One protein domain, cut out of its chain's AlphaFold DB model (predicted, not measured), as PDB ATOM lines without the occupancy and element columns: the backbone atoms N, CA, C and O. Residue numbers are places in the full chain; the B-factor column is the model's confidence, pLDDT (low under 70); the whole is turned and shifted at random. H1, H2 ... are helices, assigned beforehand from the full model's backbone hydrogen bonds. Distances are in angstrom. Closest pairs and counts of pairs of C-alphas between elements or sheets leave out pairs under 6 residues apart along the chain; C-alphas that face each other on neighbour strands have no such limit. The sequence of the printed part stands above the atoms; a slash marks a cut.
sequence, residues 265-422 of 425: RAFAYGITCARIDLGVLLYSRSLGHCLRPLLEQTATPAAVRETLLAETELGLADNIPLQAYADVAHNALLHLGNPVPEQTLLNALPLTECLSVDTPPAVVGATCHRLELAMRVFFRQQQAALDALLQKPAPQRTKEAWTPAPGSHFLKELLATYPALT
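What this domain is: This is residues 265 to 422 of the 425 residues of an uncharacterized protein of Thiothrix lacustris (UniProt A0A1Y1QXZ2). Two long helices, H1 and H6, lie side by side running opposite ways and make the core and long axis. H4 and H5 pack along H1, H5 on H6 too, while H7 packs partly on H1 and short H2 and H3 sit where H1 ends. The printed part has 158 residues with seven named helices, H1 to H7 in order, and no named strand: all helix. It is compact, with a radius of gyration of the C-alphas of 16.3 A, and spans 52 by 33 by 23 A.

How they stand to each other: The hub H1, residues 265 to 291, touches H4, residues 322 to 335, closest at C-alphas 278 and 329, 6.3 A. H1 and H6, residues 361 to 389, touch at a shallow tilt of 5 degrees, opposite ways, closest at C-alphas 265 and 389, 6.1 A. H5, residues 340 to 347, and H6 form a helical hairpin, closest at C-alphas 345 and 374, 5.0 A. H7, residues 406 to 417, touches H1 with residue 407 alone, 5.6 A from C-alpha 284 by C-alphas. H1, H6 and H7 form an up and down bundle, each running against the one before. H3, residues 302 to 310, only just touches H7 and H2, residues 293 to 296, with 3 pairs of C-alphas within 8 A each. Every O i to N i+4 pair is within hydrogen-bond range in H1, H3, H4, H6 and H7, and 2 of 4 in H5; H2 is too short for one.

Where its parts are: H1 begins at C-alpha 265 (31.723, 10.570, -22.968) and measures 38.7 A; H6 measures 41.3 A. H7 ends at C-alpha 417 (5.638, 44.116, -27.507).

The domain as a whole: The printed part has no cut. The links H3 to H4, H5 to H6 and H6 to H7 are long. Residues 397 to 400 are under 70 in pLDDT.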
ATOM      1  N   ARG A 265      31.912   9.188 -22.504       97.94
ATOM      2  CA  ARG A 265      31.723  10.570 -22.968       97.94
ATOM      3  C   ARG A 265      30.354  10.767 -23.624       97.94
ATOM      4  O   ARG A 265      29.675  11.746 -23.331       97.94
ATOM      5  N   ALA A 266      29.929   9.817 -24.455       98.06
ATOM      6  CA  ALA A 266      28.610   9.800 -25.081       98.06
ATOM      7  C   ALA A 266      27.491   9.621 -24.044       98.06
ATOM      8  O   ALA A 266      26.474  10.307 -24.116       98.06
ATOM      9  N   PHE A 267      27.694   8.754 -23.046       97.81
ATOM     10  CA  PHE A 267      26.752   8.594 -21.937       97.81
ATOM     11  C   PHE A 267      26.590   9.910 -21.161       97.81
ATOM     12  O   PHE A 267      25.473  10.386 -20.983       97.81
ATOM     13  N   ALA A 268      27.696  10.548 -20.763       97.94
ATOM     14  CA  ALA A 268      27.672  11.830 -20.059       97.94
ATOM     15  C   ALA A 268      27.052  12.966 -20.897       97.94
ATOM     16  O   ALA A 268      26.337  13.815 -20.356       97.94
ATOM     17  N   TYR A 269      27.268  12.962 -22.217       98.31
ATOM     18  CA  TYR A 269      26.584  13.871 -23.141       98.31
ATOM     19  C   TYR A 269      25.068  13.668 -23.085       98.31
ATOM     20  O   TYR A 269      24.335  14.629 -22.871       98.31
ATOM     21  N   GLY A 270      24.604  12.419 -23.146       97.69
ATOM     22  CA  GLY A 270      23.187  12.086 -23.024       97.69
ATOM     23  C   GLY A 270      22.549  12.492 -21.695       97.69
ATOM     24  O   GLY A 270      21.420  12.976 -21.678       97.69
ATOM     25  N   ILE A 271      23.280  12.380 -20.584       97.62
ATOM     26  CA  ILE A 271      22.826  12.892 -19.281       97.62
ATOM     27  C   ILE A 271      22.676  14.414 -19.304       97.62
ATOM     28  O   ILE A 271      21.707  14.953 -18.770       97.62
ATOM     29  N   THR A 272      23.623  15.112 -19.929       97.31
ATOM     30  CA  THR A 272      23.566  16.573 -20.068       97.31
ATOM     31  C   THR A 272      22.367  16.985 -20.927       97.31
ATOM     32  O   THR A 272      21.633  17.895 -20.553       97.31
ATOM     33  N   CYS A 273      22.101  16.259 -22.014       97.44
ATOM     34  CA  CYS A 273      20.899  16.407 -22.833       97.44
ATOM     35  C   CYS A 273      19.606  16.235 -22.019       97.44
ATOM     36  O   CYS A 273      18.753  17.115 -22.056       97.44
ATOM     37  N   ALA A 274      19.491  15.180 -21.205       96.94
ATOM     38  CA  ALA A 274      18.319  14.974 -20.348       96.94
ATOM     39  C   ALA A 274      18.109  16.119 -19.344       96.94
ATOM     40  O   ALA A 274      16.985  16.578 -19.144       96.94
ATOM     41  N   ARG A 275      19.191  16.634 -18.745       96.38
ATOM     42  CA  ARG A 275      19.126  17.808 -17.859       96.38
ATOM     43  C   ARG A 275      18.617  19.038 -18.609       96.38
ATOM     44  O   ARG A 275      17.759  19.747 -18.087       96.38
ATOM     45  N   ILE A 276      19.117  19.283 -19.822       96.38
ATOM     46  CA  ILE A 276      18.679  20.397 -20.674       96.38
ATOM     47  C   ILE A 276      17.194  20.273 -21.014       96.38
ATOM     48  O   ILE A 276      16.461  21.234 -20.792       96.38
ATOM     49  N   ASP A 277      16.744  19.105 -21.474       95.44
ATOM     50  CA  ASP A 277      15.344  18.868 -21.841       95.44
ATOM     51  C   ASP A 277      14.404  19.114 -20.640       95.44
ATOM     52  O   ASP A 277      13.403  19.823 -20.768       95.44
ATOM     53  N   LEU A 278      14.764  18.629 -19.440       95.69
ATOM     54  CA  LEU A 278      14.024  18.906 -18.198       95.69
ATOM     55  C   LEU A 278      14.021  20.397 -17.833       95.69
ATOM     56  O   LEU A 278      12.983  20.945 -17.459       95.69
ATOM     57  N   GLY A 279      15.174  21.063 -17.933       95.56
ATOM     58  CA  GLY A 279      15.304  22.486 -17.625       95.56
ATOM     59  C   GLY A 279      14.479  23.365 -18.565       95.56
ATOM     60  O   GLY A 279      13.802  24.284 -18.107       95.56
ATOM     61  N   VAL A 280      14.478  23.055 -19.865       95.75
ATOM     62  CA  VAL A 280      13.653  23.741 -20.870       95.75
ATOM     63  C   VAL A 280      12.168  23.514 -20.595       95.75
ATOM     64  O   VAL A 280      11.413  24.485 -20.582       95.75
ATOM     65  N   LEU A 281      11.748  22.278 -20.300       95.12
ATOM     66  CA  LEU A 281      10.357  21.978 -19.948       95.12
ATOM     67  C   LEU A 281       9.897  22.787 -18.725       95.12
ATOM     68  O   LEU A 281       8.876  23.474 -18.788       95.12
ATOM     69  N   LEU A 282      10.655  22.737 -17.625       95.50
ATOM     70  CA  LEU A 282      10.332  23.468 -16.396       95.50
ATOM     71  C   LEU A 282      10.274  24.976 -16.629       95.50
ATOM     72  O   LEU A 282       9.374  25.646 -16.119       95.50
ATOM     73  N   TYR A 283      11.215  25.505 -17.408       96.25
ATOM     74  CA  TYR A 283      11.252  26.912 -17.766       96.25
ATOM     75  C   TYR A 283      10.002  27.326 -18.557       96.25
ATOM     76  O   TYR A 283       9.314  28.262 -18.150       96.25
ATOM     77  N   SER A 284       9.647  26.592 -19.616       95.81
ATOM     78  CA  SER A 284       8.469  26.885 -20.441       95.81
ATOM     79  C   SER A 284       7.159  26.790 -19.652       95.81
ATOM     80  O   SER A 284       6.342  27.709 -19.714       95.81
ATOM     81  N   ARG A 285       6.971  25.743 -18.831       96.06
ATOM     82  CA  ARG A 285       5.756  25.595 -18.001       96.06
ATOM     83  C   ARG A 285       5.663  26.664 -16.916       96.06
ATOM     84  O   ARG A 285       4.575  27.166 -16.638       96.06
ATOM     85  N   SER A 286       6.794  27.068 -16.342       96.31
ATOM     86  CA  SER A 286       6.834  28.159 -15.362       96.31
ATOM     87  C   SER A 286       6.516  29.508 -15.996       96.31
ATOM     88  O   SER A 286       5.771  30.289 -15.409       96.31
ATOM     89  N   LEU A 287       7.014  29.780 -17.208       96.44
ATOM     90  CA  LEU A 287       6.611  30.964 -17.968       96.44
ATOM     91  C   LEU A 287       5.110  30.953 -18.257       96.44
ATOM     92  O   LEU A 287       4.446  31.959 -18.023       96.44
ATOM     93  N   GLY A 288       4.563  29.824 -18.712       96.12
ATOM     94  CA  GLY A 288       3.129  29.683 -18.955       96.12
ATOM     95  C   GLY A 288       2.305  29.959 -17.699       96.12
ATOM     96  O   GLY A 288       1.351  30.733 -17.743       96.12
ATOM     97  N   HIS A 289       2.718  29.408 -16.556       95.81
ATOM     98  CA  HIS A 289       2.098  29.690 -15.264       95.81
ATOM     99  C   HIS A 289       2.132  31.189 -14.920       95.81
ATOM    100  O   HIS A 289       1.092  31.766 -14.604       95.81
ATOM    101  N   CYS A 290       3.294  31.837 -15.056       95.75
ATOM    102  CA  CYS A 290       3.452  33.267 -14.786       95.75
ATOM    103  C   CYS A 290       2.595  34.159 -15.685       95.75
ATOM    104  O   CYS A 290       2.084  35.184 -15.240       95.75
ATOM    105  N   LEU A 291       2.475  33.794 -16.960       96.75
ATOM    106  CA  LEU A 291       1.841  34.618 -17.986       96.75
ATOM    107  C   LEU A 291       0.330  34.387 -18.095       96.75
ATOM    108  O   LEU A 291      -0.365  35.244 -18.643       96.75
ATOM    109  N   ARG A 292      -0.195  33.278 -17.554       96.31
ATOM    110  CA  ARG A 292      -1.622  32.918 -17.609       96.31
ATOM    111  C   ARG A 292      -2.570  34.046 -17.165       96.31
ATOM    112  O   ARG A 292      -3.528  34.285 -17.899       96.31
ATOM    113  N   PRO A 293      -2.313  34.804 -16.078       96.44
ATOM    114  CA  PRO A 293      -3.186  35.912 -15.677       96.44
ATOM    115  C   PRO A 293      -3.425  36.968 -16.766       96.44
ATOM    116  O   PRO A 293      -4.496  37.570 -16.819       96.44
ATOM    117  N   LEU A 294      -2.464  37.174 -17.675       96.75
ATOM    118  CA  LEU A 294      -2.585  38.147 -18.766       96.75
ATOM    119  C   LEU A 294      -3.642  37.742 -19.808       96.75
ATOM    120  O   LEU A 294      -4.138  38.589 -20.550       96.75
ATOM    121  N   LEU A 295      -4.011  36.460 -19.891       96.56
ATOM    122  CA  LEU A 295      -5.080  36.009 -20.788       96.56
ATOM    123  C   LEU A 295      -6.460  36.474 -20.314       96.56
ATOM    124  O   LEU A 295      -7.334  36.742 -21.138       96.56
ATOM    125  N   GLU A 296      -6.637  36.598 -19.002       95.50
ATOM    126  CA  GLU A 296      -7.910  36.935 -18.360       95.50
ATOM    127  C   GLU A 296      -8.060  38.444 -18.113       95.50
ATOM    128  O   GLU A 296      -9.171  38.961 -17.977       95.50
ATOM    129  N   GLN A 297      -6.948  39.182 -18.107       96.31
ATOM    130  CA  GLN A 297      -6.946  40.630 -17.934       96.31
ATOM    131  C   GLN A 297      -7.545  41.351 -19.148       96.31
ATOM    132  O   GLN A 297      -7.030  41.311 -20.271       96.31
ATOM    133  N   THR A 298      -8.603  42.123 -18.902       95.06
ATOM    134  CA  THR A 298      -9.246  42.971 -19.922       95.06
ATOM    135  C   THR A 298      -8.306  44.052 -20.457       95.06
ATOM    136  O   THR A 298      -8.396  44.419 -21.628       95.06
ATOM    137  N   ALA A 299      -7.374  44.525 -19.624       95.81
ATOM    138  CA  ALA A 299      -6.373  45.528 -19.979       95.81
ATOM    139  C   ALA A 299      -5.229  44.984 -20.855       95.81
ATOM    140  O   ALA A 299      -4.490  45.774 -21.449       95.81
ATOM    141  N   THR A 300      -5.059  43.662 -20.957       97.00
ATOM    142  CA  THR A 300      -4.024  43.079 -21.813       97.00
ATOM    143  C   THR A 300      -4.379  43.301 -23.289       97.00
ATOM    144  O   THR A 300      -5.520  43.055 -23.694       97.00
ATOM    145  N   PRO A 301      -3.441  43.768 -24.134       97.38
ATOM    146  CA  PRO A 301      -3.701  43.938 -25.560       97.38
ATOM    147  C   PRO A 301      -4.080  42.619 -26.253       97.38
ATOM    148  O   PRO A 301      -3.530  41.565 -25.945       97.38
ATOM    149  N   ALA A 302      -4.975  42.676 -27.245       96.62
ATOM    150  CA  ALA A 302      -5.412  41.486 -27.986       96.62
ATOM    151  C   ALA A 302      -4.244  40.751 -28.668       96.62
ATOM    152  O   ALA A 302      -4.116  39.544 -28.502       96.62
ATOM    153  N   ALA A 303      -3.338  41.491 -29.316       95.81
ATOM    154  CA  ALA A 303      -2.149  40.925 -29.955       95.81
ATOM    155  C   ALA A 303      -1.240  40.164 -28.970       95.81
ATOM    156  O   ALA A 303      -0.628  39.164 -29.333       95.81
ATOM    157  N   VAL A 304      -1.178  40.603 -27.707       96.38
ATOM    158  CA  VAL A 304      -0.413  39.917 -26.654       96.38
ATOM    159  C   VAL A 304      -1.073  38.589 -26.294       96.38
ATOM    160  O   VAL A 304      -0.388  37.575 -26.217       96.38
ATOM    161  N   ARG A 305      -2.404  38.565 -26.132       96.62
ATOM    162  CA  ARG A 305      -3.148  37.319 -25.884       96.62
ATOM    163  C   ARG A 305      -3.031  36.336 -27.047       96.62
ATOM    164  O   ARG A 305      -2.821  35.155 -26.811       96.62
ATOM    165  N   GLU A 306      -3.125  36.818 -28.284       95.25
ATOM    166  CA  GLU A 306      -2.932  35.992 -29.482       95.25
ATOM    167  C   GLU A 306      -1.522  35.396 -29.530       95.25
ATOM    168  O   GLU A 306      -1.373  34.203 -29.767       95.25
ATOM    169  N   THR A 307      -0.500  36.203 -29.227       95.31
ATOM    170  CA  THR A 307       0.899  35.749 -29.159       95.31
ATOM    171  C   THR A 307       1.092  34.681 -28.080       95.31
ATOM    172  O   THR A 307       1.746  33.675 -28.327       95.31
ATOM    173  N   LEU A 308       0.488  34.862 -26.900       95.81
ATOM    174  CA  LEU A 308       0.518  33.876 -25.814       95.81
ATOM    175  C   LEU A 308      -0.155  32.559 -26.218       95.81
ATOM    176  O   LEU A 308       0.407  31.494 -26.001       95.81
ATOM    177  N   LEU A 309      -1.342  32.623 -26.824       94.81
ATOM    178  CA  LEU A 309      -2.086  31.436 -27.256       94.81
ATOM    179  C   LEU A 309      -1.427  30.706 -28.434       94.81
ATOM    180  O   LEU A 309      -1.654  29.510 -28.602       94.81
ATOM    181  N   ALA A 310      -0.632  31.411 -29.244       93.69
ATOM    182  CA  ALA A 310       0.119  30.822 -30.347       93.69
ATOM    183  C   ALA A 310       1.349  30.023 -29.878       93.69
ATOM    184  O   ALA A 310       1.803  29.141 -30.603       93.69
ATOM    185  N   GLU A 311       1.878  30.308 -28.685       94.06
ATOM    186  CA  GLU A 311       3.033  29.602 -28.128       94.06
ATOM    187  C   GLU A 311       2.589  28.356 -27.352       94.06
ATOM    188  O   GLU A 311       2.261  28.391 -26.161       94.06
ATOM    189  N   THR A 312       2.572  27.222 -28.047       92.38
ATOM    190  CA  THR A 312       2.095  25.946 -27.502       92.38
ATOM    191  C   THR A 312       2.998  25.383 -26.406       92.38
ATOM    192  O   THR A 312       2.504  24.688 -25.514       92.38
ATOM    193  N   GLU A 313       4.297  25.703 -26.420       91.69
ATOM    194  CA  GLU A 313       5.267  25.180 -25.446       91.69
ATOM    195  C   GLU A 313       5.019  25.694 -24.018       91.69
ATOM    196  O   GLU A 313       5.416  25.054 -23.042       91.69
ATOM    197  N   LEU A 314       4.306  26.818 -23.871       94.25
ATOM    198  CA  LEU A 314       3.932  27.364 -22.563       94.25
ATOM    199  C   LEU A 314       2.876  26.523 -21.837       94.25
ATOM    200  O   LEU A 314       2.694  26.697 -20.634       94.25
ATOM    201  N   GLY A 315       2.142  25.651 -22.535       93.50
ATOM    202  CA  GLY A 315       1.095  24.850 -21.895       93.50
ATOM    203  C   GLY A 315      -0.112  25.651 -21.411       93.50
ATOM    204  O   GLY A 315      -0.833  25.220 -20.521       93.50
ATOM    205  N   LEU A 316      -0.370  26.837 -21.969       92.88
ATOM    206  CA  LEU A 316      -1.466  27.694 -21.496       92.88
ATOM    207  C   LEU A 316      -2.857  27.049 -21.629       92.88
ATOM    208  O   LEU A 316      -3.773  27.425 -20.902       92.88
ATOM    209  N   ALA A 317      -3.003  26.077 -22.533       90.06
ATOM    210  CA  ALA A 317      -4.240  25.332 -22.748       90.06
ATOM    211  C   ALA A 317      -4.425  24.132 -21.802       90.06
ATOM    212  O   ALA A 317      -5.521  23.574 -21.750       90.06
ATOM    213  N   ASP A 318      -3.383  23.703 -21.081       89.62
ATOM    214  CA  ASP A 318      -3.511  22.600 -20.134       89.62
ATOM    215  C   ASP A 318      -4.037  23.071 -18.764       89.62
ATOM    216  O   ASP A 318      -3.938  24.240 -18.368       89.62
ATOM    217  N   ASN A 319      -4.627  22.122 -18.039       90.19
ATOM    218  CA  ASN A 319      -5.084  22.294 -16.660       90.19
ATOM    219  C   ASN A 319      -4.131  21.610 -15.668       90.19
ATOM    220  O   ASN A 319      -4.546  21.239 -14.570       90.19
ATOM    221  N   ILE A 320      -2.875  21.382 -16.065       94.25
ATOM    222  CA  ILE A 320      -1.910  20.662 -15.239       94.25
ATOM    223  C   ILE A 320      -1.253  21.677 -14.294       94.25
ATOM    224  O   ILE A 320      -0.717  22.690 -14.747       94.25
ATOM    225  N   PRO A 321      -1.290  21.459 -12.968       94.44
ATOM    226  CA  PRO A 321      -0.668  22.385 -12.034       94.44
ATOM    227  C   PRO A 321       0.856  22.371 -12.201       94.44
ATOM    228  O   PRO A 321       1.459  21.311 -12.364       94.44
ATOM    229  N   LEU A 322       1.495  23.540 -12.068       94.81
ATOM    230  CA  LEU A 322       2.956  23.666 -12.150       94.81
ATOM    231  C   LEU A 322       3.682  22.730 -11.166       94.81
ATOM    232  O   LEU A 322       4.743  22.201 -11.487       94.81
ATOM    233  N   GLN A 323       3.076  22.474 -10.001       95.44
ATOM    234  CA  GLN A 323       3.607  21.536  -9.014       95.44
ATOM    235  C   GLN A 323       3.785  20.121  -9.582       95.44
ATOM    236  O   GLN A 323       4.810  19.509  -9.323       95.44
ATOM    237  N   ALA A 324       2.864  19.627 -10.416       96.38
ATOM    238  CA  ALA A 324       2.989  18.289 -10.995       96.38
ATOM    239  C   ALA A 324       4.210  18.187 -11.926       96.38
ATOM    240  O   ALA A 324       4.928  17.191 -11.895       96.38
ATOM    241  N   TYR A 325       4.494  19.240 -12.703       95.88
ATOM    242  CA  TYR A 325       5.716  19.327 -13.509       95.88
ATOM    243  C   TYR A 325       6.976  19.356 -12.644       95.88
ATOM    244  O   TYR A 325       7.958  18.681 -12.954       95.88
ATOM    245  N   ALA A 326       6.947  20.128 -11.556       94.38
ATOM    246  CA  ALA A 326       8.050  20.188 -10.608       94.38
ATOM    247  C   ALA A 326       8.300  18.826  -9.948       94.38
ATOM    248  O   ALA A 326       9.455  18.423  -9.846       94.38
ATOM    249  N   ASP A 327       7.248  18.096  -9.579       95.56
ATOM    250  CA  ASP A 327       7.343  16.781  -8.942       95.56
ATOM    251  C   ASP A 327       7.981  15.747  -9.881       95.56
ATOM    252  O   ASP A 327       8.952  15.088  -9.499       95.56
ATOM    253  N   VAL A 328       7.509  15.633 -11.133       96.94
ATOM    254  CA  VAL A 328       8.083  14.670 -12.094       96.94
ATOM    255  C   VAL A 328       9.519  15.025 -12.483       96.94
ATOM    256  O   VAL A 328      10.369  14.138 -12.578       96.94
ATOM    257  N   ALA A 329       9.832  16.313 -12.655       94.62
ATOM    258  CA  ALA A 329      11.186  16.744 -12.978       94.62
ATOM    259  C   ALA A 329      12.131  16.556 -11.787       94.62
ATOM    260  O   ALA A 329      13.260  16.102 -11.964       94.62
ATOM    261  N   HIS A 330      11.676  16.853 -10.566       93.25
ATOM    262  CA  HIS A 330      12.444  16.599  -9.354       93.25
ATOM    263  C   HIS A 330      12.736  15.106  -9.196       93.25
ATOM    264  O   HIS A 330      13.887  14.744  -8.958       93.25
ATOM    265  N   ASN A 331      11.743  14.239  -9.423       95.31
ATOM    266  CA  ASN A 331      11.933  12.789  -9.419       95.31
ATOM    267  C   ASN A 331      13.017  12.344 -10.420       95.31
ATOM    268  O   ASN A 331      13.944  11.618 -10.059       95.31
ATOM    269  N   ALA A 332      12.970  12.848 -11.657       96.06
ATOM    270  CA  ALA A 332      13.991  12.560 -12.664       96.06
ATOM    271  C   ALA A 332      15.385  13.073 -12.273       96.06
ATOM    272  O   ALA A 332      16.384  12.387 -12.482       96.06
ATOM    273  N   LEU A 333      15.478  14.256 -11.666       93.56
ATOM    274  CA  LEU A 333      16.755  14.804 -11.209       93.56
ATOM    275  C   LEU A 333      17.342  14.025 -10.027       93.56
ATOM    276  O   LEU A 333      18.558  13.851  -9.982       93.56
ATOM    277  N   LEU A 334      16.507  13.500  -9.124       92.50
ATOM    278  CA  LEU A 334      16.954  12.615  -8.043       92.50
ATOM    279  C   LEU A 334      17.590  11.330  -8.589       92.50
ATOM    280  O   LEU A 334      18.605  10.877  -8.057       92.50
ATOM    281  N   HIS A 335      17.058  10.780  -9.685       93.38
ATOM    282  CA  HIS A 335      17.664   9.633 -10.371       93.38
ATOM    283  C   HIS A 335      19.054   9.958 -10.946       93.38
ATOM    284  O   HIS A 335      19.915   9.085 -11.008       93.38
ATOM    285  N   LEU A 336      19.305  11.220 -11.310       91.50
ATOM    286  CA  LEU A 336      20.598  11.705 -11.804       91.50
ATOM    287  C   LEU A 336      21.577  12.120 -10.689       91.50
ATOM    288  O   LEU A 336      22.646  12.674 -10.975       91.50
ATOM    289  N   GLY A 337      21.233  11.868  -9.424       87.69
ATOM    290  CA  GLY A 337      22.053  12.209  -8.269       87.69
ATOM    291  C   GLY A 337      21.976  13.693  -7.915       87.69
ATOM    292  O   GLY A 337      20.911  14.217  -7.616       87.69
ATOM    293  N   ASN A 338      23.122  14.377  -7.867       81.56
ATOM    294  CA  ASN A 338      23.201  15.745  -7.348       81.56
ATOM    295  C   ASN A 338      22.555  16.774  -8.316       81.56
ATOM    296  O   ASN A 338      23.077  16.955  -9.427       81.56
ATOM    297  N   PRO A 339      21.487  17.494  -7.907       79.06
ATOM    298  CA  PRO A 339      20.803  18.486  -8.738       79.06
ATOM    299  C   PRO A 339      21.397  19.902  -8.605       79.06
ATOM    300  O   PRO A 339      20.737  20.886  -8.927       79.06
ATOM    301  N   VAL A 340      22.623  20.055  -8.080       80.50
ATOM    302  CA  VAL A 340      23.262  21.374  -7.882       80.50
ATOM    303  C   VAL A 340      23.203  22.281  -9.124       80.50
ATOM    304  O   VAL A 340      22.893  23.464  -8.944       80.50
ATOM    305  N   PRO A 341      23.456  21.800 -10.358       79.44
ATOM    306  CA  PRO A 341      23.332  22.647 -11.545       79.44
ATOM    307  C   PRO A 341      21.906  23.182 -11.775       79.44
ATOM    308  O   PRO A 341      21.713  24.316 -12.207       79.44
ATOM    309  N   GLU A 342      20.888  22.389 -11.450       88.81
ATOM    310  CA  GLU A 342      19.473  22.717 -11.625       88.81
ATOM    311  C   GLU A 342      18.913  23.524 -10.453       88.81
ATOM    312  O   GLU A 342      17.912  24.219 -10.613       88.81
ATOM    313  N   GLN A 343      19.562  23.489  -9.285       88.62
ATOM    314  CA  GLN A 343      19.043  24.074  -8.047       88.62
ATOM    315  C   GLN A 343      18.707  25.562  -8.184       88.62
ATOM    316  O   GLN A 343      17.726  26.029  -7.610       88.62
ATOM    317  N   THR A 344      19.495  26.314  -8.960       89.75
ATOM    318  CA  THR A 344      19.206  27.739  -9.205       89.75
ATOM    319  C   THR A 344      17.892  27.920  -9.965       89.75
ATOM    320  O   THR A 344      17.115  28.806  -9.621       89.75
ATOM    321  N   LEU A 345      17.631  27.075 -10.968       92.31
ATOM    322  CA  LEU A 345      16.384  27.089 -11.731       92.31
ATOM    323  C   LEU A 345      15.211  26.607 -10.872       92.31
ATOM    324  O   LEU A 345      14.194  27.287 -10.817       92.31
ATOM    325  N   LEU A 346      15.385  25.502 -10.138       91.56
ATOM    326  CA  LEU A 346      14.373  24.949  -9.229       91.56
ATOM    327  C   LEU A 346      13.944  25.958  -8.152       91.56
ATOM    328  O   LEU A 346      12.756  26.124  -7.896       91.56
ATOM    329  N   ASN A 347      14.895  26.687  -7.563       92.25
ATOM    330  CA  ASN A 347      14.608  27.712  -6.554       92.25
ATOM    331  C   ASN A 347      13.900  28.949  -7.124       92.25
ATOM    332  O   ASN A 347      13.336  29.730  -6.362       92.25
ATOM    333  N   ALA A 348      13.973  29.166  -8.438       93.19
ATOM    334  CA  ALA A 348      13.327  30.289  -9.106       93.19
ATOM    335  C   ALA A 348      11.907  29.962  -9.595       93.19
ATOM    336  O   ALA A 348      11.221  30.868 -10.075       93.19
ATOM    337  N   LEU A 349      11.470  28.699  -9.486       92.38
ATOM    338  CA  LEU A 349      10.136  28.279  -9.904       92.38
ATOM    339  C   LEU A 349       9.064  28.948  -9.023       92.38
ATOM    340  O   LEU A 349       9.167  28.911  -7.793       92.38
ATOM    341  N   PRO A 350       7.999  29.512  -9.613       91.31
ATOM    342  CA  PRO A 350       6.932  30.203  -8.888       91.31
ATOM    343  C   PRO A 350       5.923  29.222  -8.257       91.31
ATOM    344  O   PRO A 350       4.719  29.406  -8.373       91.31
ATOM    345  N   LEU A 351       6.382  28.154  -7.590       90.31
ATOM    346  CA  LEU A 351       5.502  27.075  -7.100       90.31
ATOM    347  C   LEU A 351       4.495  27.540  -6.039       90.31
ATOM    348  O   LEU A 351       3.395  27.004  -5.943       90.31
ATOM    349  N   THR A 352       4.870  28.539  -5.239       83.44
ATOM    350  CA  THR A 352       4.041  29.089  -4.156       83.44
ATOM    351  C   THR A 352       3.439  30.453  -4.486       83.44
ATOM    352  O   THR A 352       2.649  30.980  -3.705       83.44
ATOM    353  N   GLU A 353       3.852  31.073  -5.592       81.69
ATOM    354  CA  GLU A 353       3.400  32.411  -5.969       81.69
ATOM    355  C   GLU A 353       2.059  32.305  -6.705       81.69
ATOM    356  O   GLU A 353       2.002  32.045  -7.902       81.69
ATOM    357  N   CYS A 354       0.957  32.521  -5.986       78.88
ATOM    358  CA  CYS A 354      -0.373  32.591  -6.588       78.88
ATOM    359  C   CYS A 354      -0.547  33.909  -7.355       78.88
ATOM    360  O   CYS A 354      -1.052  34.892  -6.809       78.88
ATOM    361  N   LEU A 355      -0.139  33.936  -8.622       89.81
ATOM    362  CA  LEU A 355      -0.444  35.046  -9.521       89.81
ATOM    363  C   LEU A 355      -1.919  34.944  -9.940       89.81
ATOM    364  O   LEU A 355      -2.339  33.961 -10.547       89.81
ATOM    365  N   SER A 356      -2.720  35.946  -9.581       92.81
ATOM    366  CA  SER A 356      -4.140  36.044  -9.944       92.81
ATOM    367  C   SER A 356      -4.360  37.004 -11.116       92.81
ATOM    368  O   SER A 356      -3.466  37.785 -11.454       92.81
ATOM    369  N   VAL A 357      -5.569  37.008 -11.690       94.06
ATOM    370  CA  VAL A 357      -5.994  37.968 -12.728       94.06
ATOM    371  C   VAL A 357      -5.775  39.435 -12.325       94.06
ATOM    372  O   VAL A 357      -5.499  40.264 -13.185       94.06
ATOM    373  N   ASP A 358      -5.793  39.757 -11.030       95.62
ATOM    374  CA  ASP A 358      -5.578  41.121 -10.523       95.62
ATOM    375  C   ASP A 358      -4.093  41.501 -10.385       95.62
ATOM    376  O   ASP A 358      -3.761  42.629 -10.012       95.62
ATOM    377  N   THR A 359      -3.174  40.573 -10.671       96.06
ATOM    378  CA  THR A 359      -1.734  40.806 -10.530       96.06
ATOM    379  C   THR A 359      -1.255  41.853 -11.538       96.06
ATOM    380  O   THR A 359      -1.415  41.653 -12.746       96.06
ATOM    381  N   PRO A 360      -0.602  42.948 -11.105       96.44
ATOM    382  CA  PRO A 360      -0.107  43.964 -12.027       96.44
ATOM    383  C   PRO A 360       0.875  43.377 -13.059       96.44
ATOM    384  O   PRO A 360       1.779  42.633 -12.665       96.44
ATOM    385  N   PRO A 361       0.797  43.763 -14.350       96.25
ATOM    386  CA  PRO A 361       1.714  43.273 -15.384       96.25
ATOM    387  C   PRO A 361       3.199  43.436 -15.029       96.25
ATOM    388  O   PRO A 361       4.001  42.552 -15.313       96.25
ATOM    389  N   ALA A 362       3.574  44.510 -14.331       95.88
ATOM    390  CA  ALA A 362       4.953  44.720 -13.890       95.88
ATOM    391  C   ALA A 362       5.449  43.627 -12.918       95.88
ATOM    392  O   ALA A 362       6.615  43.246 -12.969       95.88
ATOM    393  N   VAL A 363       4.570  43.085 -12.065       95.69
ATOM    394  CA  VAL A 363       4.898  41.975 -11.149       95.69
ATOM    395  C   VAL A 363       5.036  40.663 -11.925       95.69
ATOM    396  O   VAL A 363       5.979  39.904 -11.691       95.69
ATOM    397  N   VAL A 364       4.154  40.423 -12.904       96.06
ATOM    398  CA  VAL A 364       4.265  39.279 -13.829       96.06
ATOM    399  C   VAL A 364       5.599  39.324 -14.582       96.06
ATOM    400  O   VAL A 364       6.334  38.336 -14.614       96.06
ATOM    401  N   GLY A 365       5.954  40.486 -15.133       95.44
ATOM    402  CA  GLY A 365       7.210  40.690 -15.850       95.44
ATOM    403  C   GLY A 365       8.450  40.533 -14.967       95.44
ATOM    404  O   GLY A 365       9.396  39.856 -15.374       95.44
ATOM    405  N   ALA A 366       8.426  41.051 -13.733       94.56
ATOM    406  CA  ALA A 366       9.488  40.840 -12.743       94.56
ATOM    407  C   ALA A 366       9.708  39.349 -12.432       94.56
ATOM    408  O   ALA A 366      10.846  38.876 -12.389       94.56
ATOM    409  N   THR A 367       8.618  38.594 -12.290       94.88
ATOM    410  CA  THR A 367       8.653  37.145 -12.042       94.88
ATOM    411  C   THR A 367       9.254  36.391 -13.232       94.88
ATOM    412  O   THR A 367      10.173  35.589 -13.058       94.88
ATOM    413  N   CYS A 368       8.814  36.705 -14.457       95.50
ATOM    414  CA  CYS A 368       9.364  36.118 -15.684       95.50
ATOM    415  C   CYS A 368      10.856  36.442 -15.858       95.50
ATOM    416  O   CYS A 368      11.640  35.580 -16.251       95.50
ATOM    417  N   HIS A 369      11.277  37.666 -15.532       93.88
ATOM    418  CA  HIS A 369      12.681  38.058 -15.616       93.88
ATOM    419  C   HIS A 369      13.559  37.309 -14.608       93.88
ATOM    420  O   HIS A 369      14.638  36.842 -14.966       93.88
ATOM    421  N   ARG A 370      13.095  37.138 -13.362       94.44
ATOM    422  CA  ARG A 370      13.796  36.329 -12.353       94.44
ATOM    423  C   ARG A 370      13.994  34.890 -12.835       94.44
ATOM    424  O   ARG A 370      15.085  34.340 -12.679       94.44
ATOM    425  N   LEU A 371      12.969  34.311 -13.459       94.94
ATOM    426  CA  LEU A 371      13.040  32.978 -14.048       94.94
ATOM    427  C   LEU A 371      14.054  32.914 -15.210       94.94
ATOM    428  O   LEU A 371      14.894  32.018 -15.237       94.94
ATOM    429  N   GLU A 372      14.053  33.892 -16.120       95.19
ATOM    430  CA  GLU A 372      15.052  33.998 -17.200       95.19
ATOM    431  C   GLU A 372      16.483  34.128 -16.653       95.19
ATOM    432  O   GLU A 372      17.410  33.502 -17.171       95.19
ATOM    433  N   LEU A 373      16.701  34.905 -15.587       93.25
ATOM    434  CA  LEU A 373      18.021  35.015 -14.954       93.25
ATOM    435  C   LEU A 373      18.503  33.665 -14.410       93.25
ATOM    436  O   LEU A 373      19.676  33.321 -14.582       93.25
ATOM    437  N   ALA A 374      17.610  32.884 -13.800       94.56
ATOM    438  CA  ALA A 374      17.922  31.533 -13.349       94.56
ATOM    439  C   ALA A 374      18.225  30.597 -14.533       94.56
ATOM    440  O   ALA A 374      19.233  29.885 -14.510       94.56
ATOM    441  N   MET A 375      17.441  30.683 -15.613       94.94
ATOM    442  CA  MET A 375      17.668  29.925 -16.845       94.94
ATOM    443  C   MET A 375      19.025  30.255 -17.487       94.94
ATOM    444  O   MET A 375      19.724  29.359 -17.948       94.94
ATOM    445  N   ARG A 376      19.486  31.513 -17.438       92.75
ATOM    446  CA  ARG A 376      20.838  31.905 -17.898       92.75
ATOM    447  C   ARG A 376      21.967  31.305 -17.070       92.75
ATOM    448  O   ARG A 376      23.066  31.092 -17.589       92.75
ATOM    449  N   VAL A 377      21.763  31.113 -15.767       92.56
ATOM    450  CA  VAL A 377      22.747  30.433 -14.911       92.56
ATOM    451  C   VAL A 377      22.816  28.961 -15.296       92.56
ATOM    452  O   VAL A 377      23.907  28.484 -15.613       92.56
ATOM    453  N   PHE A 378      21.660  28.299 -15.361       94.12
ATOM    454  CA  PHE A 378      21.538  26.902 -15.767       94.12
ATOM    455  C   PHE A 378      22.152  26.654 -17.153       94.12
ATOM    456  O   PHE A 378      23.050  25.824 -17.297       94.12
ATOM    457  N   PHE A 379      21.771  27.462 -18.148       94.25
ATOM    458  CA  PHE A 379      22.302  27.421 -19.510       94.25
ATOM    459  C   PHE A 379      23.830  27.432 -19.550       94.25
ATOM    460  O   PHE A 379      24.442  26.581 -20.188       94.25
ATOM    461  N   ARG A 380      24.469  28.370 -18.843       91.44
ATOM    462  CA  ARG A 380      25.934  28.490 -18.852       91.44
ATOM    463  C   ARG A 380      26.622  27.267 -18.260       91.44
ATOM    464  O   ARG A 380      27.663  26.865 -18.768       91.44
ATOM    465  N   GLN A 381      26.064  26.702 -17.193       92.94
ATOM    466  CA  GLN A 381      26.629  25.523 -16.539       92.94
ATOM    467  C   GLN A 381      26.526  24.293 -17.445       92.94
ATOM    468  O   GLN A 381      27.537  23.637 -17.693       92.94
ATOM    469  N   GLN A 382      25.337  24.026 -17.992       94.56
ATOM    470  CA  GLN A 382      25.116  22.875 -18.868       94.56
ATOM    471  C   GLN A 382      25.859  23.014 -20.198       94.56
ATOM    472  O   GLN A 382      26.453  22.052 -20.672       94.56
ATOM    473  N   GLN A 383      25.912  24.216 -20.778       94.75
ATOM    474  CA  GLN A 383      26.682  24.436 -21.996       94.75
ATOM    475  C   GLN A 383      28.179  24.207 -21.774       94.75
ATOM    476  O   GLN A 383      28.817  23.567 -22.600       94.75
ATOM    477  N   ALA A 384      28.748  24.694 -20.667       93.44
ATOM    478  CA  ALA A 384      30.158  24.450 -20.375       93.44
ATOM    479  C   ALA A 384      30.457  22.945 -20.248       93.44
ATOM    480  O   ALA A 384      31.503  22.485 -20.709       93.44
ATOM    481  N   ALA A 385      29.528  22.174 -19.669       94.88
ATOM    482  CA  ALA A 385      29.617  20.718 -19.631       94.88
ATOM    483  C   ALA A 385      29.539  20.100 -21.039       94.88
ATOM    484  O   ALA A 385      30.385  19.274 -21.381       94.88
ATOM    485  N   LEU A 386      28.594  20.541 -21.882       96.19
ATOM    486  CA  LEU A 386      28.497  20.107 -23.280       96.19
ATOM    487  C   LEU A 386      29.774  20.406 -24.065       96.19
ATOM    488  O   LEU A 386      30.291  19.517 -24.734       96.19
ATOM    489  N   ASP A 387      30.308  21.624 -23.978       95.56
ATOM    490  CA  ASP A 387      31.512  22.029 -24.709       95.56
ATOM    491  C   ASP A 387      32.720  21.178 -24.301       95.56
ATOM    492  O   ASP A 387      33.496  20.754 -25.158       95.56
ATOM    493  N   ALA A 388      32.848  20.864 -23.006       96.69
ATOM    494  CA  ALA A 388      33.891  19.976 -22.500       96.69
ATOM    495  C   ALA A 388      33.735  18.540 -23.028       96.69
ATOM    496  O   ALA A 388      34.707  17.950 -23.506       96.69
ATOM    497  N   LEU A 389      32.516  17.991 -23.000       97.56
ATOM    498  CA  LEU A 389      32.208  16.649 -23.508       97.56
ATOM    499  C   LEU A 389      32.383  16.549 -25.026       97.56
ATOM    500  O   LEU A 389      32.872  15.544 -25.532       97.56
ATOM    501  N   LEU A 390      32.031  17.604 -25.756       97.06
ATOM    502  CA  LEU A 390      32.220  17.702 -27.198       97.06
ATOM    503  C   LEU A 390      33.646  18.108 -27.576       97.06
ATOM    504  O   LEU A 390      33.952  18.116 -28.763       97.06
ATOM    505  N   GLN A 391      34.507  18.460 -26.617       96.62
ATOM    506  CA  GLN A 391      35.848  19.004 -26.859       96.62
ATOM    507  C   GLN A 391      35.840  20.176 -27.856       96.62
ATOM    508  O   GLN A 391      36.676  20.275 -28.755       96.62
ATOM    509  N   LYS A 392      34.858  21.067 -27.707       92.69
ATOM    510  CA  LYS A 392      34.703  22.274 -28.517       92.69
ATOM    511  C   LYS A 392      35.154  23.507 -27.736       92.69
ATOM    512  O   LYS A 392      35.013  23.550 -26.514       92.69
ATOM    513  N   PRO A 393      35.694  24.532 -28.417       88.81
ATOM    514  CA  PRO A 393      35.958  25.802 -27.764       88.81
ATOM    515  C   PRO A 393      34.635  26.410 -27.301       88.81
ATOM    516  O   PRO A 393      33.680  26.459 -28.079       88.81
ATOM    517  N   ALA A 394      34.607  26.904 -26.064       83.25
ATOM    518  CA  ALA A 394      33.432  27.574 -25.530       83.25
ATOM    519  C   ALA A 394      33.094  28.793 -26.413       83.25
ATOM    520  O   ALA A 394      33.921  29.709 -26.532       83.25
ATOM    521  N   PRO A 395      31.918  28.833 -27.062       79.19
ATOM    522  CA  PRO A 395      31.486  30.003 -27.812       79.19
ATOM    523  C   PRO A 395      31.462  31.243 -26.907       79.19
ATOM    524  O   PRO A 395      30.951  31.215 -25.785       79.19
ATOM    525  N   GLN A 396      32.007  32.362 -27.394       74.50
ATOM    526  CA  GLN A 396      31.990  33.619 -26.645       74.50
ATOM    527  C   GLN A 396      30.544  34.113 -26.487       74.50
ATOM    528  O   GLN A 396      29.898  34.487 -27.464       74.50
ATOM    529  N   ARG A 397      30.037  34.155 -25.250       69.50
ATOM    530  CA  ARG A 397      28.787  34.845 -24.902       69.50
ATOM    531  C   ARG A 397      29.011  35.839 -23.772       69.50
ATOM    532  O   ARG A 397      29.695  35.547 -22.791       69.50
ATOM    533  N   THR A 398      28.391  37.009 -23.899       69.75
ATOM    534  CA  THR A 398      28.317  37.979 -22.804       69.75
ATOM    535  C   THR A 398      27.348  37.470 -21.734       69.75
ATOM    536  O   THR A 398      26.405  36.735 -22.028       69.75
ATOM    537  N   LYS A 399      27.555  37.874 -20.474       65.81
ATOM    538  CA  LYS A 399      26.646  37.532 -19.359       65.81
ATOM    539  C   LYS A 399      25.218  38.064 -19.567       65.81
ATOM    540  O   LYS A 399      24.282  37.570 -18.950       65.81
ATOM    541  N   GLU A 400      25.073  39.067 -20.425       69.38
ATOM    542  CA  GLU A 400      23.823  39.767 -20.729       69.38
ATOM    543  C   GLU A 400      23.015  39.101 -21.848       69.38
ATOM    544  O   GLU A 400      21.831  39.405 -22.010       69.38
ATOM    545  N   ALA A 401      23.631  38.192 -22.612       83.25
ATOM    546  CA  ALA A 401      22.959  37.503 -23.700       83.25
ATOM    547  C   ALA A 401      21.806  36.637 -23.167       83.25
ATOM    548  O   ALA A 401      21.971  35.861 -22.226       83.25
ATOM    549  N   TRP A 402      20.643  36.764 -23.808       84.38
ATOM    550  CA  TRP A 402      19.497  35.880 -23.597       84.38
ATOM    551  C   TRP A 402      19.873  34.435 -23.916       84.38
ATOM    552  O   TRP A 402      20.708  34.184 -24.797       84.38
ATOM    553  N   THR A 403      19.273  33.478 -23.208       84.44
ATOM    554  CA  THR A 403      19.521  32.067 -23.528       84.44
ATOM    555  C   THR A 403      18.971  31.732 -24.923       84.44
ATOM    556  O   THR A 403      18.070  32.419 -25.407       84.44
ATOM    557  N   PRO A 404      19.529  30.721 -25.612       85.00
ATOM    558  CA  PRO A 404      18.978  30.238 -26.872       85.00
ATOM    559  C   PRO A 404      17.746  29.338 -26.678       85.00
ATOM    560  O   PRO A 404      17.228  28.834 -27.667       85.00
ATOM    561  N   ALA A 405      17.282  29.114 -25.440       85.19
ATOM    562  CA  ALA A 405      16.088  28.317 -25.199       85.19
ATOM    563  C   ALA A 405      14.849  29.002 -25.820       85.19
ATOM    564  O   ALA A 405      14.735  30.232 -25.722       85.19
ATOM    565  N   PRO A 406      13.893  28.246 -26.397       83.12
ATOM    566  CA  PRO A 406      12.730  28.805 -27.087       83.12
ATOM    567  C   PRO A 406      11.955  29.828 -26.245       83.12
ATOM    568  O   PRO A 406      11.729  30.957 -26.686       83.12
ATOM    569  N   GLY A 407      11.677  29.503 -24.977       85.06
ATOM    570  CA  GLY A 407      10.967  30.402 -24.061       85.06
ATOM    571  C   GLY A 407      11.686  31.734 -23.792       85.06
ATOM    572  O   GLY A 407      11.041  32.736 -23.494       85.06
ATOM    573  N   SER A 408      13.017  31.791 -23.911       90.25
ATOM    574  CA  SER A 408      13.798  33.018 -23.697       90.25
ATOM    575  C   SER A 408      13.657  33.967 -24.882       90.25
ATOM    576  O   SER A 408      13.518  35.176 -24.693       90.25
ATOM    577  N   HIS A 409      13.657  33.429 -26.105       90.06
ATOM    578  CA  HIS A 409      13.385  34.220 -27.302       90.06
ATOM    579  C   HIS A 409      11.959  34.774 -27.272       90.06
ATOM    580  O   HIS A 409      11.774  35.984 -27.402       90.06
ATOM    581  N   PHE A 410      10.985  33.904 -26.989       93.06
ATOM    582  CA  PHE A 410       9.584  34.277 -26.824       93.06
ATOM    583  C   PHE A 410       9.410  35.401 -25.791       93.06
ATOM    584  O   PHE A 410       8.837  36.449 -26.091       93.06
ATOM    585  N   LEU A 411       9.964  35.232 -24.584       93.88
ATOM    586  CA  LEU A 411       9.839  36.229 -23.521       93.88
ATOM    587  C   LEU A 411      10.441  37.575 -23.941       93.88
ATOM    588  O   LEU A 411       9.849  38.622 -23.685       93.88
ATOM    589  N   LYS A 412      11.594  37.575 -24.612       94.00
ATOM    590  CA  LYS A 412      12.222  38.804 -25.110       94.00
ATOM    591  C   LYS A 412      11.312  39.561 -26.083       94.00
ATOM    592  O   LYS A 412      11.193  40.782 -25.973       94.00
ATOM    593  N   GLU A 413      10.684  38.861 -27.024       93.25
ATOM    594  CA  GLU A 413       9.751  39.455 -27.991       93.25
ATOM    595  C   GLU A 413       8.472  39.959 -27.316       93.25
ATOM    596  O   GLU A 413       7.998  41.063 -27.606       93.25
ATOM    597  N   LEU A 414       7.958  39.198 -26.349       94.31
ATOM    598  CA  LEU A 414       6.802  39.580 -25.549       94.31
ATOM    599  C   LEU A 414       7.063  40.868 -24.755       94.31
ATOM    600  O   LEU A 414       6.249  41.791 -24.800       94.31
ATOM    601  N   LEU A 415       8.215  40.972 -24.080       93.12
ATOM    602  CA  LEU A 415       8.613  42.171 -23.330       93.12
ATOM    603  C   LEU A 415       8.774  43.397 -24.239       93.12
ATOM    604  O   LEU A 415       8.436  44.508 -23.834       93.12
ATOM    605  N   ALA A 416       9.255  43.207 -25.471       93.06
ATOM    606  CA  ALA A 416       9.346  44.283 -26.456       93.06
ATOM    607  C   ALA A 416       7.962  44.758 -26.932       93.06
ATOM    608  O   ALA A 416       7.771  45.943 -27.202       93.06
ATOM    609  N   THR A 417       6.995  43.842 -27.010       94.25
ATOM    610  CA  THR A 417       5.638  44.116 -27.507       94.25
ATOM    611  C   THR A 417       4.702  44.629 -26.406       94.25
ATOM    612  O   THR A 417       3.741  45.341 -26.699       94.25
ATOM    613  N   TYR A 418       4.988  44.331 -25.131       96.12
ATOM    614  CA  TYR A 418       4.179  44.756 -23.986       96.12
ATOM    615  C   TYR A 418       5.012  45.423 -22.870       96.12
ATOM    616  O   TYR A 418       5.279  44.806 -21.835       96.12
ATOM    617  N   PRO A 419       5.366  46.720 -23.014       95.00
ATOM    618  CA  PRO A 419       6.227  47.445 -22.065       95.00
ATOM    619  C   PRO A 419       5.707  47.530 -20.620       95.00
ATOM    620  O   PRO A 419       6.464  47.819 -19.696       95.00
ATOM    621  N   ALA A 420       4.419  47.257 -20.384       95.31
ATOM    622  CA  ALA A 420       3.871  47.168 -19.029       95.31
ATOM    623  C   ALA A 420       4.526  46.044 -18.200       95.31
ATOM    624  O   ALA A 420       4.530  46.113 -16.974       95.31
ATOM    625  N   LEU A 421       5.113  45.034 -18.857       93.56
ATOM    626  CA  LEU A 421       5.885  43.973 -18.208       93.56
ATOM    627  C   LEU A 421       7.287  44.434 -17.772       93.56
ATOM    628  O   LEU A 421       7.874  43.828 -16.882       93.56
ATOM    629  N   THR A 422       7.844  45.489 -18.371       91.38
ATOM    630  CA  THR A 422       9.232  45.922 -18.116       91.38
ATOM    631  C   THR A 422       9.342  47.106 -17.166       91.38
ATOM    632  O   THR A 422      10.444  47.494 -16.811       91.38
TER     633      THR A 422